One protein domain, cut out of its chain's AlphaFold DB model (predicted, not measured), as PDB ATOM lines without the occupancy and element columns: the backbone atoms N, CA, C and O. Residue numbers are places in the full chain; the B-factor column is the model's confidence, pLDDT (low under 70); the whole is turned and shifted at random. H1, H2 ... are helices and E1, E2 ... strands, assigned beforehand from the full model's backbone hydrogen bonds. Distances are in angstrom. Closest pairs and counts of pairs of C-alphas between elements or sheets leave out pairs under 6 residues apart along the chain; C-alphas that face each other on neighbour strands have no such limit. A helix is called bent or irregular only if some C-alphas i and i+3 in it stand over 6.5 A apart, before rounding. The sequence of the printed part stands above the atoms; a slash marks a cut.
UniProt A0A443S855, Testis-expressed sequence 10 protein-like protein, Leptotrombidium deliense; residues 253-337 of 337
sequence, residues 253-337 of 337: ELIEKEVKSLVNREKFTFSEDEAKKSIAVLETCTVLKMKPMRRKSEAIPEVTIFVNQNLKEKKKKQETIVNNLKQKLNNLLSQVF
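This is residues 253 to 337 of the 337 residues of the protein "Testis-expressed sequence 10 protein-like protein" of Leptotrombidium deliense (UniProt A0A443S855). Helices H2 and H3 lie side by side over one face of a small parallel sheet, E1 and E2, while H1 packs steeply on residues 281 to 285 of H2. The 85 printed residues include three named helices and two named strands, ordered H1, E1, H2, E2, H3: mostly helix. The whole is compact, radius of gyration of the C-alphas 13.7 A, yet elongated, spanning 43 by 25 by 18 A.

H1, residues 253 to 263, begins at C-alpha 253 (82.259, 45.774, -169.874) and measures 15.3 A. E1 is 268 to 271, 10.1 A; H2, 272 to 287, 22.6 A; E2, 303 to 306, 10.1 A. H3, 312 to 336, measures 36.0 A, ending at C-alpha 336 (70.364, 47.062, -180.545); it is irregular, C-alphas 313 and 316 being 7.9 A apart.

H1 touches H2 at a steep tilt of 62 degrees, opposite ways; the closest C-alphas, Ile 255 and Val 281, are 6.0 A apart. E1, H2, E2 form a strand-helix-strand unit, parallel neighbours joined through a helix, with a right-handed crossover; N 304 and O 268 are 2.8 A apart, within hydrogen-bond range. H2 touches H3 at a shallow tilt of 29 degrees, the same way; the closest C-alphas, Ile 279 and Leu 329, are 5.9 A apart. H1 and H3 are apart. Every O i to N i+4 pair is within hydrogen-bond range in H1 and H2, 19 of 21 in H3.

C-alphas 291 and 313, the farthest apart, are 43.3 A apart. The printed part has no cut; the link H2 to E2 is long, 15 residues. In this predicted model pLDDT is under 70 at residues 295 to 298 and 308 to 315.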
ATOM      1  N   GLU A 253      81.977  47.193-170.144       90.81
ATOM      2  CA  GLU A 253      82.259  45.774-169.874       90.81
ATOM      3  C   GLU A 253      81.061  45.045-169.241       90.81
ATOM      4  O   GLU A 253      80.702  43.936-169.656       90.81
ATOM      5  N   LEU A 254      80.409  45.675-168.256       92.12
ATOM      6  CA  LEU A 254      79.223  45.122-167.602       92.12
ATOM      7  C   LEU A 254      78.051  44.990-168.586       92.12
ATOM      8  O   LEU A 254      77.421  43.932-168.655       92.12
ATOM      9  N   ILE A 255      77.766  46.046-169.351       92.25
ATOM     10  CA  ILE A 255      76.674  46.070-170.330       92.25
ATOM     11  C   ILE A 255      76.938  45.070-171.456       92.25
ATOM     12  O   ILE A 255      76.035  44.318-171.810       92.25
ATOM     13  N   GLU A 256      78.168  44.959-171.959       90.06
ATOM     14  CA  GLU A 256      78.533  43.946-172.953       90.06
ATOM     15  C   GLU A 256      78.256  42.526-172.463       90.06
ATOM     16  O   GLU A 256      77.737  41.704-173.220       90.06
ATOM     17  N   LYS A 257      78.608  42.218-171.211       90.56
ATOM     18  CA  LYS A 257      78.361  40.898-170.620       90.56
ATOM     19  C   LYS A 257      76.863  40.587-170.561       90.56
ATOM     20  O   LYS A 257      76.454  39.480-170.918       90.56
ATOM     21  N   GLU A 258      76.050  41.554-170.145       91.38
ATOM     22  CA  GLU A 258      74.592  41.411-170.058       91.38
ATOM     23  C   GLU A 258      73.942  41.302-171.447       91.38
ATOM     24  O   GLU A 258      73.134  40.403-171.677       91.38
ATOM     25  N   VAL A 259      74.347  42.135-172.412       88.62
ATOM     26  CA  VAL A 259      73.849  42.074-173.796       88.62
ATOM     27  C   VAL A 259      74.235  40.749-174.456       88.62
ATOM     28  O   VAL A 259      73.371  40.099-175.038       88.62
ATOM     29  N   LYS A 260      75.477  40.268-174.298       88.06
ATOM     30  CA  LYS A 260      75.892  38.932-174.778       88.06
ATOM     31  C   LYS A 260      75.032  37.826-174.162       88.06
ATOM     32  O   LYS A 260      74.631  36.895-174.864       88.06
ATOM     33  N   SER A 261      74.699  37.935-172.873       88.44
ATOM     34  CA  SER A 261      73.773  37.000-172.233       88.44
ATOM     35  C   SER A 261      72.375  37.055-172.850       88.44
ATOM     36  O   SER A 261      71.761  36.000-172.975       88.44
ATOM     37  N   LEU A 262      71.869  38.233-173.232       86.50
ATOM     38  CA  LEU A 262      70.570  38.389-173.896       86.50
ATOM     39  C   LEU A 262      70.580  37.836-175.329       86.50
ATOM     40  O   LEU A 262      69.659  37.110-175.694       86.50
ATOM     41  N   VAL A 263      71.629  38.107-176.115       86.12
ATOM     42  CA  VAL A 263      71.805  37.589-177.490       86.12
ATOM     43  C   VAL A 263      71.737  36.061-177.522       86.12
ATOM     44  O   VAL A 263      71.108  35.483-178.410       86.12
ATOM     45  N   ASN A 264      72.362  35.416-176.534       85.38
ATOM     46  CA  ASN A 264      72.454  33.961-176.436       85.38
ATOM     47  C   ASN A 264      71.183  33.288-175.892       85.38
ATOM     48  O   ASN A 264      71.108  32.060-175.912       85.38
ATOM     49  N   ARG A 265      70.182  34.037-175.403       84.19
ATOM     50  CA  ARG A 265      68.909  33.432-174.974       84.19
ATOM     51  C   ARG A 265      68.151  32.919-176.191       84.19
ATOM     52  O   ARG A 265      68.040  33.618-177.187       84.19
ATOM     53  N   GLU A 266      67.556  31.736-176.099       80.12
ATOM     54  CA  GLU A 266      66.670  31.222-177.156       80.12
ATOM     55  C   GLU A 266      65.266  31.835-177.073       80.12
ATOM     56  O   GLU A 266      64.638  32.111-178.092       80.12
ATOM     57  N   LYS A 267      64.782  32.101-175.852       83.00
ATOM     58  CA  LYS A 267      63.454  32.669-175.580       83.00
ATOM     59  C   LYS A 267      63.556  33.916-174.709       83.00
ATOM     60  O   LYS A 267      64.373  33.988-173.792       83.00
ATOM     61  N   PHE A 268      62.690  34.886-174.976       84.62
ATOM     62  CA  PHE A 268      62.597  36.138-174.231       84.62
ATOM     63  C   PHE A 268      61.475  36.085-173.203       84.62
ATOM     64  O   PHE A 268      60.438  36.728-173.327       84.62
ATOM     65  N   THR A 269      61.712  35.278-172.174       85.62
ATOM     66  CA  THR A 269      60.882  35.181-170.974       85.62
ATOM     67  C   THR A 269      61.525  35.988-169.851       85.62
ATOM     68  O   THR A 269      62.670  35.716-169.486       85.62
ATOM     69  N   PHE A 270      60.802  36.962-169.302       87.25
ATOM     70  CA  PHE A 270      61.295  37.831-168.233       87.25
ATOM     71  C   PHE A 270      60.316  37.887-167.059       87.25
ATOM     72  O   PHE A 270      59.097  37.903-167.240       87.25
ATOM     73  N   SER A 271      60.837  37.976-165.842       89.25
ATOM     74  CA  SER A 271      60.096  38.570-164.723       89.25
ATOM     75  C   SER A 271      59.996  40.097-164.885       89.25
ATOM     76  O   SER A 271      60.710  40.695-165.691       89.25
ATOM     77  N   GLU A 272      59.123  40.759-164.119       86.50
ATOM     78  CA  GLU A 272      59.004  42.229-164.144       86.50
ATOM     79  C   GLU A 272      60.347  42.929-163.851       86.50
ATOM     80  O   GLU A 272      60.719  43.890-164.528       86.50
ATOM     81  N   ASP A 273      61.098  42.417-162.879       86.00
ATOM     82  CA  ASP A 273      62.381  42.979-162.460       86.00
ATOM     83  C   ASP A 273      63.488  42.718-163.488       86.00
ATOM     84  O   ASP A 273      64.266  43.619-163.809       86.00
ATOM     85  N   GLU A 274      63.516  41.530-164.097       87.88
ATOM     86  CA  GLU A 274      64.430  41.245-165.208       87.88
ATOM     87  C   GLU A 274      64.112  42.076-166.454       87.88
ATOM     88  O   GLU A 274      65.033  42.472-167.169       87.88
ATOM     89  N   ALA A 275      62.835  42.367-166.718       87.56
ATOM     90  CA  ALA A 275      62.438  43.235-167.821       87.56
ATOM     91  C   ALA A 275      62.933  44.669-167.586       87.56
ATOM     92  O   ALA A 275      63.543  45.254-168.478       87.56
ATOM     93  N   LYS A 276      62.757  45.215-166.373       87.81
ATOM     94  CA  LYS A 276      63.301  46.534-165.996       87.81
ATOM     95  C   LYS A 276      64.824  46.575-166.105       87.81
ATOM     96  O   LYS A 276      65.356  47.516-166.687       87.81
ATOM     97  N   LYS A 277      65.512  45.540-165.606       90.62
ATOM     98  CA  LYS A 277      66.967  45.385-165.755       90.62
ATOM     99  C   LYS A 277      67.366  45.400-167.234       90.62
ATOM    100  O   LYS A 277      68.257  46.148-167.612       90.62
ATOM    101  N   SER A 278      66.697  44.605-168.065       89.31
ATOM    102  CA  SER A 278      67.014  44.481-169.494       89.31
ATOM    103  C   SER A 278      66.775  45.789-170.247       89.31
ATOM    104  O   SER A 278      67.597  46.169-171.073       89.31
ATOM    105  N   ILE A 279      65.700  46.516-169.925       89.06
ATOM    106  CA  ILE A 279      65.446  47.857-170.471       89.06
ATOM    107  C   ILE A 279      66.586  48.802-170.096       89.06
ATOM    108  O   ILE A 279      67.157  49.417-170.988       89.06
ATOM    109  N   ALA A 280      66.965  48.869-168.816       88.44
ATOM    110  CA  ALA A 280      68.051  49.738-168.366       88.44
ATOM    111  C   ALA A 280      69.384  49.400-169.057       88.44
ATOM    112  O   ALA A 280      70.119  50.296-169.467       88.44
ATOM    113  N   VAL A 281      69.678  48.108-169.247       90.00
ATOM    114  CA  VAL A 281      70.865  47.638-169.978       90.00
ATOM    115  C   VAL A 281      70.838  48.098-171.438       90.00
ATOM    116  O   VAL A 281      71.830  48.640-171.921       90.00
ATOM    117  N   LEU A 282      69.715  47.914-172.139       88.06
ATOM    118  CA  LEU A 282      69.584  48.299-173.547       88.06
ATOM    119  C   LEU A 282      69.589  49.823-173.734       88.06
ATOM    120  O   LEU A 282      70.218  50.310-174.665       88.06
ATOM    121  N   GLU A 283      68.963  50.585-172.835       88.50
ATOM    122  CA  GLU A 283      69.055  52.052-172.823       88.50
ATOM    123  C   GLU A 283      70.493  52.513-172.592       88.50
ATOM    124  O   GLU A 283      70.987  53.395-173.280       88.50
ATOM    125  N   THR A 284      71.211  51.882-171.666       86.94
ATOM    126  CA  THR A 284      72.624  52.211-171.451       86.94
ATOM    127  C   THR A 284      73.455  51.891-172.698       86.94
ATOM    128  O   THR A 284      74.332  52.666-173.067       86.94
ATOM    129  N   CYS A 285      73.149  50.791-173.392       88.12
ATOM    130  CA  CYS A 285      73.796  50.398-174.645       88.12
ATOM    131  C   CYS A 285      73.597  51.439-175.762       88.12
ATOM    132  O   CYS A 285      74.549  51.748-176.486       88.12
ATOM    133  N   THR A 286      72.389  52.003-175.895       86.62
ATOM    134  CA  THR A 286      72.109  53.054-176.887       86.62
ATOM    135  C   THR A 286      72.800  54.366-176.524       86.62
ATOM    136  O   THR A 286      73.407  54.990-177.394       86.62
ATOM    137  N   VAL A 287      72.796  54.751-175.243       86.94
ATOM    138  CA  VAL A 287      73.479  55.963-174.755       86.94
ATOM    139  C   VAL A 287      74.997  55.852-174.959       86.94
ATOM    140  O   VAL A 287      75.615  56.787-175.464       86.94
ATOM    141  N   LEU A 288      75.600  54.694-174.665       85.75
ATOM    142  CA  LEU A 288      77.026  54.419-174.898       85.75
ATOM    143  C   LEU A 288      77.402  54.295-176.386       85.75
ATOM    144  O   LEU A 288      78.581  54.132-176.696       85.75
ATOM    145  N   LYS A 289      76.431  54.367-177.311       85.75
ATOM    146  CA  LYS A 289      76.629  54.207-178.765       85.75
ATOM    147  C   LYS A 289      77.392  52.923-179.114       85.75
ATOM    148  O   LYS A 289      78.252  52.909-179.997       85.75
ATOM    149  N   MET A 290      77.097  51.837-178.401       83.75
ATOM    150  CA  MET A 290      77.747  50.550-178.638       83.75
ATOM    151  C   MET A 290      77.347  49.989-180.007       83.75
ATOM    152  O   MET A 290      76.240  50.221-180.495       83.75
ATOM    153  N   LYS A 291      78.252  49.235-180.640       80.56
ATOM    154  CA  LYS A 291      77.965  48.602-181.933       80.56
ATOM    155  C   LYS A 291      76.827  47.584-181.780       80.56
ATOM    156  O   LYS A 291      76.851  46.822-180.809       80.56
ATOM    157  N   PRO A 292      75.889  47.518-182.742       75.81
ATOM    158  CA  PRO A 292      74.815  46.536-182.703       75.81
ATOM    159  C   PRO A 292      75.399  45.120-182.691       75.81
ATOM    160  O   PRO A 292      76.337  44.809-183.438       75.81
ATOM    161  N   MET A 293      74.875  44.265-181.813       78.88
ATOM    162  CA  MET A 293      75.349  42.889-181.677       78.88
ATOM    163  C   MET A 293      74.504  41.961-182.540       78.88
ATOM    164  O   MET A 293      73.305  41.817-182.331       78.88
ATOM    165  N   ARG A 294      75.138  41.278-183.498       72.06
ATOM    166  CA  ARG A 294      74.423  40.343-184.372       72.06
ATOM    167  C   ARG A 294      74.045  39.073-183.626       72.06
ATOM    168  O   ARG A 294      74.889  38.415-183.016       72.06
ATOM    169  N   ARG A 295      72.779  38.693-183.749       69.88
ATOM    170  CA  ARG A 295      72.275  37.403-183.287       69.88
ATOM    171  C   ARG A 295      72.440  36.344-184.377       69.88
ATOM    172  O   ARG A 295      72.467  36.658-185.560       69.88
ATOM    173  N   LYS A 296      72.543  35.072-183.974       63.94
ATOM    174  CA  LYS A 296      72.621  33.931-184.910       63.94
ATOM    175  C   LYS A 296      71.314  33.684-185.682       63.94
ATOM    176  O   LYS A 296      71.350  33.054-186.728       63.94
ATOM    177  N   SER A 297      70.185  34.151-185.151       64.00
ATOM    178  CA  SER A 297      68.859  34.106-185.779       64.00
ATOM    179  C   SER A 297      68.432  35.531-186.120       64.00
ATOM    180  O   SER A 297      68.511  36.392-185.245       64.00
ATOM    181  N   GLU A 298      67.969  35.765-187.349       63.44
ATOM    182  CA  GLU A 298      67.527  37.089-187.827       63.44
ATOM    183  C   GLU A 298      66.211  37.553-187.178       63.44
ATOM    184  O   GLU A 298      65.946  38.748-187.098       63.44
ATOM    185  N   ALA A 299      65.394  36.629-186.657       70.06
ATOM    186  CA  ALA A 299      64.132  36.967-186.000       70.06
ATOM    187  C   ALA A 299      64.304  37.217-184.489       70.06
ATOM    188  O   ALA A 299      64.856  36.379-183.766       70.06
ATOM    189  N   ILE A 300      63.767  38.343-184.000       72.94
ATOM    190  CA  ILE A 300      63.621  38.646-182.569       72.94
ATOM    191  C   ILE A 300      62.452  37.801-182.014       72.94
ATOM    192  O   ILE A 300      61.325  37.962-182.481       72.94
ATOM    193  N   PRO A 301      62.678  36.904-181.032       74.44
ATOM    194  CA  PRO A 301      61.625  36.119-180.400       74.44
ATOM    195  C   PRO A 301      60.605  37.007-179.695       74.44
ATOM    196  O   PRO A 301      60.948  38.059-179.154       74.44
ATOM    197  N   GLU A 302      59.371  36.522-179.618       81.06
ATOM    198  CA  GLU A 302      58.306  37.190-178.879       81.06
ATOM    199  C   GLU A 302      58.668  37.355-177.391       81.06
ATOM    200  O   GLU A 302      59.084  36.409-176.711       81.06
ATOM    201  N   VAL A 303      58.501  38.577-176.878       84.25
ATOM    202  CA  VAL A 303      58.768  38.917-175.478       84.25
ATOM    203  C   VAL A 303      57.570  38.556-174.601       84.25
ATOM    204  O   VAL A 303      56.474  39.117-174.704       84.25
ATOM    205  N   THR A 304      57.813  37.675-173.639       83.94
ATOM    206  CA  THR A 304      56.852  37.269-172.614       83.94
ATOM    207  C   THR A 304      57.320  37.764-171.247       83.94
ATOM    208  O   THR A 304      58.478  37.598-170.870       83.94
ATOM    209  N   ILE A 305      56.418  38.411-170.503       85.00
ATOM    210  CA  ILE A 305      56.692  38.915-169.152       85.00
ATOM    211  C   ILE A 305      55.702  38.260-168.194       85.00
ATOM    212  O   ILE A 305      54.492  38.345-168.416       85.00
ATOM    213  N   PHE A 306      56.212  37.625-167.141       83.31
ATOM    214  CA  PHE A 306      55.406  36.982-166.104       83.31
ATOM    215  C   PHE A 306      55.270  37.889-164.876       83.31
ATOM    216  O   PHE A 306      56.241  38.502-164.429       83.31
ATOM    217  N   VAL A 307      54.062  37.948-164.306       74.69
ATOM    218  CA  VAL A 307      53.757  38.704-163.078       74.69
ATOM    219  C   VAL A 307      53.270  37.744-161.999       74.69
ATOM    220  O   VAL A 307      52.375  36.935-162.245       74.69
ATOM    221  N   ASN A 308      53.817  37.862-160.786       64.31
ATOM    222  CA  ASN A 308      53.338  37.115-159.622       64.31
ATOM    223  C   ASN A 308      51.900  37.543-159.265       64.31
ATOM    224  O   ASN A 308      51.646  38.690-158.896       64.31
ATOM    225  N   GLN A 309      50.947  36.614-159.375       55.19
ATOM    226  CA  GLN A 309      49.496  36.871-159.419       55.19
ATOM    227  C   GLN A 309      48.814  37.175-158.064       55.19
ATOM    228  O   GLN A 309      47.606  36.984-157.926       55.19
ATOM    229  N   ASN A 310      49.526  37.668-157.050       53.38
ATOM    230  CA  ASN A 310      49.007  37.616-155.675       53.38
ATOM    231  C   ASN A 310      47.923  38.644-155.282       53.38
ATOM    232  O   ASN A 310      47.442  38.574-154.157       53.38
ATOM    233  N   LEU A 311      47.457  39.557-156.147       54.22
ATOM    234  CA  LEU A 311      46.388  40.509-155.780       54.22
ATOM    235  C   LEU A 311      45.430  40.807-156.950       54.22
ATOM    236  O   LEU A 311      45.767  41.545-157.876       54.22
ATOM    237  N   LYS A 312      44.201  40.268-156.882       54.41
ATOM    238  CA  LYS A 312      43.149  40.406-157.914       54.41
ATOM    239  C   LYS A 312      42.772  41.865-158.233       54.41
ATOM    240  O   LYS A 312      42.452  42.155-159.381       54.41
ATOM    241  N   GLU A 313      42.879  42.785-157.275       55.38
ATOM    242  CA  GLU A 313      42.491  44.199-157.442       55.38
ATOM    243  C   GLU A 313      43.524  45.062-158.194       55.38
ATOM    244  O   GLU A 313      43.211  46.168-158.628       55.38
ATOM    245  N   LYS A 314      44.750  44.564-158.424       58.97
ATOM    246  CA  LYS A 314      45.804  45.292-159.161       58.97
ATOM    247  C   LYS A 314      45.957  44.872-160.627       58.97
ATOM    248  O   LYS A 314      46.754  45.491-161.334       58.97
ATOM    249  N   LYS A 315      45.181  43.891-161.107       67.12
ATOM    250  CA  LYS A 315      45.372  43.267-162.430       67.12
ATOM    251  C   LYS A 315      45.400  44.261-163.590       67.12
ATOM    252  O   LYS A 315      46.369  44.273-164.334       67.12
ATOM    253  N   LYS A 316      44.420  45.165-163.695       72.31
ATOM    254  CA  LYS A 316      44.338  46.104-164.832       72.31
ATOM    255  C   LYS A 316      45.525  47.079-164.888       72.31
ATOM    256  O   LYS A 316      46.085  47.332-165.952       72.31
ATOM    257  N   LYS A 317      45.953  47.599-163.727       76.00
ATOM    258  CA  LYS A 317      47.132  48.478-163.621       76.00
ATOM    259  C   LYS A 317      48.424  47.712-163.923       76.00
ATOM    260  O   LYS A 317      49.304  48.248-164.586       76.00
ATOM    261  N   GLN A 318      48.523  46.462-163.471       77.06
ATOM    262  CA  GLN A 318      49.663  45.588-163.754       77.06
ATOM    263  C   GLN A 318      49.743  45.201-165.233       77.06
ATOM    264  O   GLN A 318      50.823  45.266-165.805       77.06
ATOM    265  N   GLU A 319      48.622  44.888-165.880       80.94
ATOM    266  CA  GLU A 319      48.563  44.610-167.321       80.94
ATOM    267  C   GLU A 319      49.033  45.810-168.146       80.94
ATOM    268  O   GLU A 319      49.813  45.647-169.080       80.94
ATOM    269  N   THR A 320      48.637  47.028-167.760       84.25
ATOM    270  CA  THR A 320      49.122  48.249-168.427       84.25
ATOM    271  C   THR A 320      50.639  48.401-168.276       84.25
ATOM    272  O   THR A 320      51.329  48.686-169.250       84.25
ATOM    273  N   ILE A 321      51.181  48.161-167.075       82.81
ATOM    274  CA  ILE A 321      52.631  48.214-166.825       82.81
ATOM    275  C   ILE A 321      53.365  47.164-167.665       82.81
ATOM    276  O   ILE A 321      54.344  47.493-168.329       82.81
ATOM    277  N   VAL A 322      52.882  45.921-167.684       85.50
ATOM    278  CA  VAL A 322      53.484  44.828-168.459       85.50
ATOM    279  C   VAL A 322      53.480  45.134-169.950       85.50
ATOM    280  O   VAL A 322      54.501  44.941-170.604       85.50
ATOM    281  N   ASN A 323      52.369  45.633-170.489       86.19
ATOM    282  CA  ASN A 323      52.279  45.979-171.905       86.19
ATOM    283  C   ASN A 323      53.244  47.113-172.266       86.19
ATOM    284  O   ASN A 323      53.952  47.005-173.266       86.19
ATOM    285  N   ASN A 324      53.364  48.134-171.411       87.12
ATOM    286  CA  ASN A 324      54.342  49.207-171.595       87.12
ATOM    287  C   ASN A 324      55.786  48.677-171.561       87.12
ATOM    288  O   ASN A 324      56.601  49.063-172.399       87.12
ATOM    289  N   LEU A 325      56.106  47.769-170.631       85.44
ATOM    290  CA  LEU A 325      57.430  47.142-170.548       85.44
ATOM    291  C   LEU A 325      57.727  46.293-171.789       85.44
ATOM    292  O   LEU A 325      58.815  46.408-172.348       85.44
ATOM    293  N   LYS A 326      56.763  45.488-172.256       86.62
ATOM    294  CA  LYS A 326      56.896  44.685-173.483       86.62
ATOM    295  C   LYS A 326      57.151  45.564-174.702       86.62
ATOM    296  O   LYS A 326      58.087  45.305-175.449       86.62
ATOM    297  N   GLN A 327      56.344  46.610-174.884       88.12
ATOM    298  CA  GLN A 327      56.487  47.533-176.008       88.12
ATOM    299  C   GLN A 327      57.857  48.219-175.985       88.12
ATOM    300  O   GLN A 327      58.553  48.244-176.998       88.12
ATOM    301  N   LYS A 328      58.275  48.724-174.819       87.56
ATOM    302  CA  LYS A 328      59.574  49.382-174.655       87.56
ATOM    303  C   LYS A 328      60.738  48.427-174.925       87.56
ATOM    304  O   LYS A 328      61.683  48.808-175.609       87.56
ATOM    305  N   LEU A 329      60.653  47.188-174.435       86.00
ATOM    306  CA  LEU A 329      61.686  46.181-174.659       86.00
ATOM    307  C   LEU A 329      61.778  45.793-176.141       86.00
ATOM    308  O   LEU A 329      62.879  45.753-176.670       86.00
ATOM    309  N   ASN A 330      60.651  45.576-176.826       84.94
ATOM    310  CA  ASN A 330      60.638  45.263-178.260       84.94
ATOM    311  C   ASN A 330      61.287  46.375-179.093       84.94
ATOM    312  O   ASN A 330      62.126  46.092-179.946       84.94
ATOM    313  N   ASN A 331      60.951  47.637-178.803       86.06
ATOM    314  CA  ASN A 331      61.543  48.781-179.492       86.06
ATOM    315  C   ASN A 331      63.065  48.824-179.293       86.06
ATOM    316  O   ASN A 331      63.808  48.942-180.263       86.06
ATOM    317  N   LEU A 332      63.541  48.675-178.054       83.94
ATOM    318  CA  LEU A 332      64.975  48.703-177.752       83.94
ATOM    319  C   LEU A 332      65.725  47.501-178.341       83.94
ATOM    320  O   LEU A 332      66.825  47.663-178.859       83.94
ATOM    321  N   LEU A 333      65.128  46.307-178.315       83.38
ATOM    322  CA  LEU A 333      65.712  45.112-178.925       83.38
ATOM    323  C   LEU A 333      65.903  45.294-180.434       83.38
ATOM    324  O   LEU A 333      66.959  44.934-180.930       83.38
ATOM    325  N   SER A 334      64.938  45.906-181.132       82.38
ATOM    326  CA  SER A 334      65.051  46.205-182.571       82.38
ATOM    327  C   SER A 334      66.074  47.288-182.927       82.38
ATOM    328  O   SER A 334      66.452  47.422-184.084       82.38
ATOM    329  N   GLN A 335      66.493  48.100-181.953       81.25
ATOM    330  CA  GLN A 335      67.525  49.121-182.151       81.25
ATOM    331  C   GLN A 335      68.935  48.575-181.900       81.25
ATOM    332  O   GLN A 335      69.894  49.067-182.488       81.25
ATOM    333  N   VAL A 336      69.068  47.602-180.993       77.50
ATOM    334  CA  VAL A 336      70.364  47.062-180.545       77.50
ATOM    335  C   VAL A 336      70.777  45.807-181.323       77.50
ATOM    336  O   VAL A 336      71.979  45.574-181.500       77.50
ATOM    337  N   PHE A 337      69.810  45.002-181.769       79.88
ATOM    338  CA  PHE A 337      70.004  43.801-182.589       79.88
ATOM    339  C   PHE A 337      69.511  44.050-184.005       79.88
ATOM    340  O   PHE A 337      70.243  43.639-184.935       79.88
TER     341      PHE A 337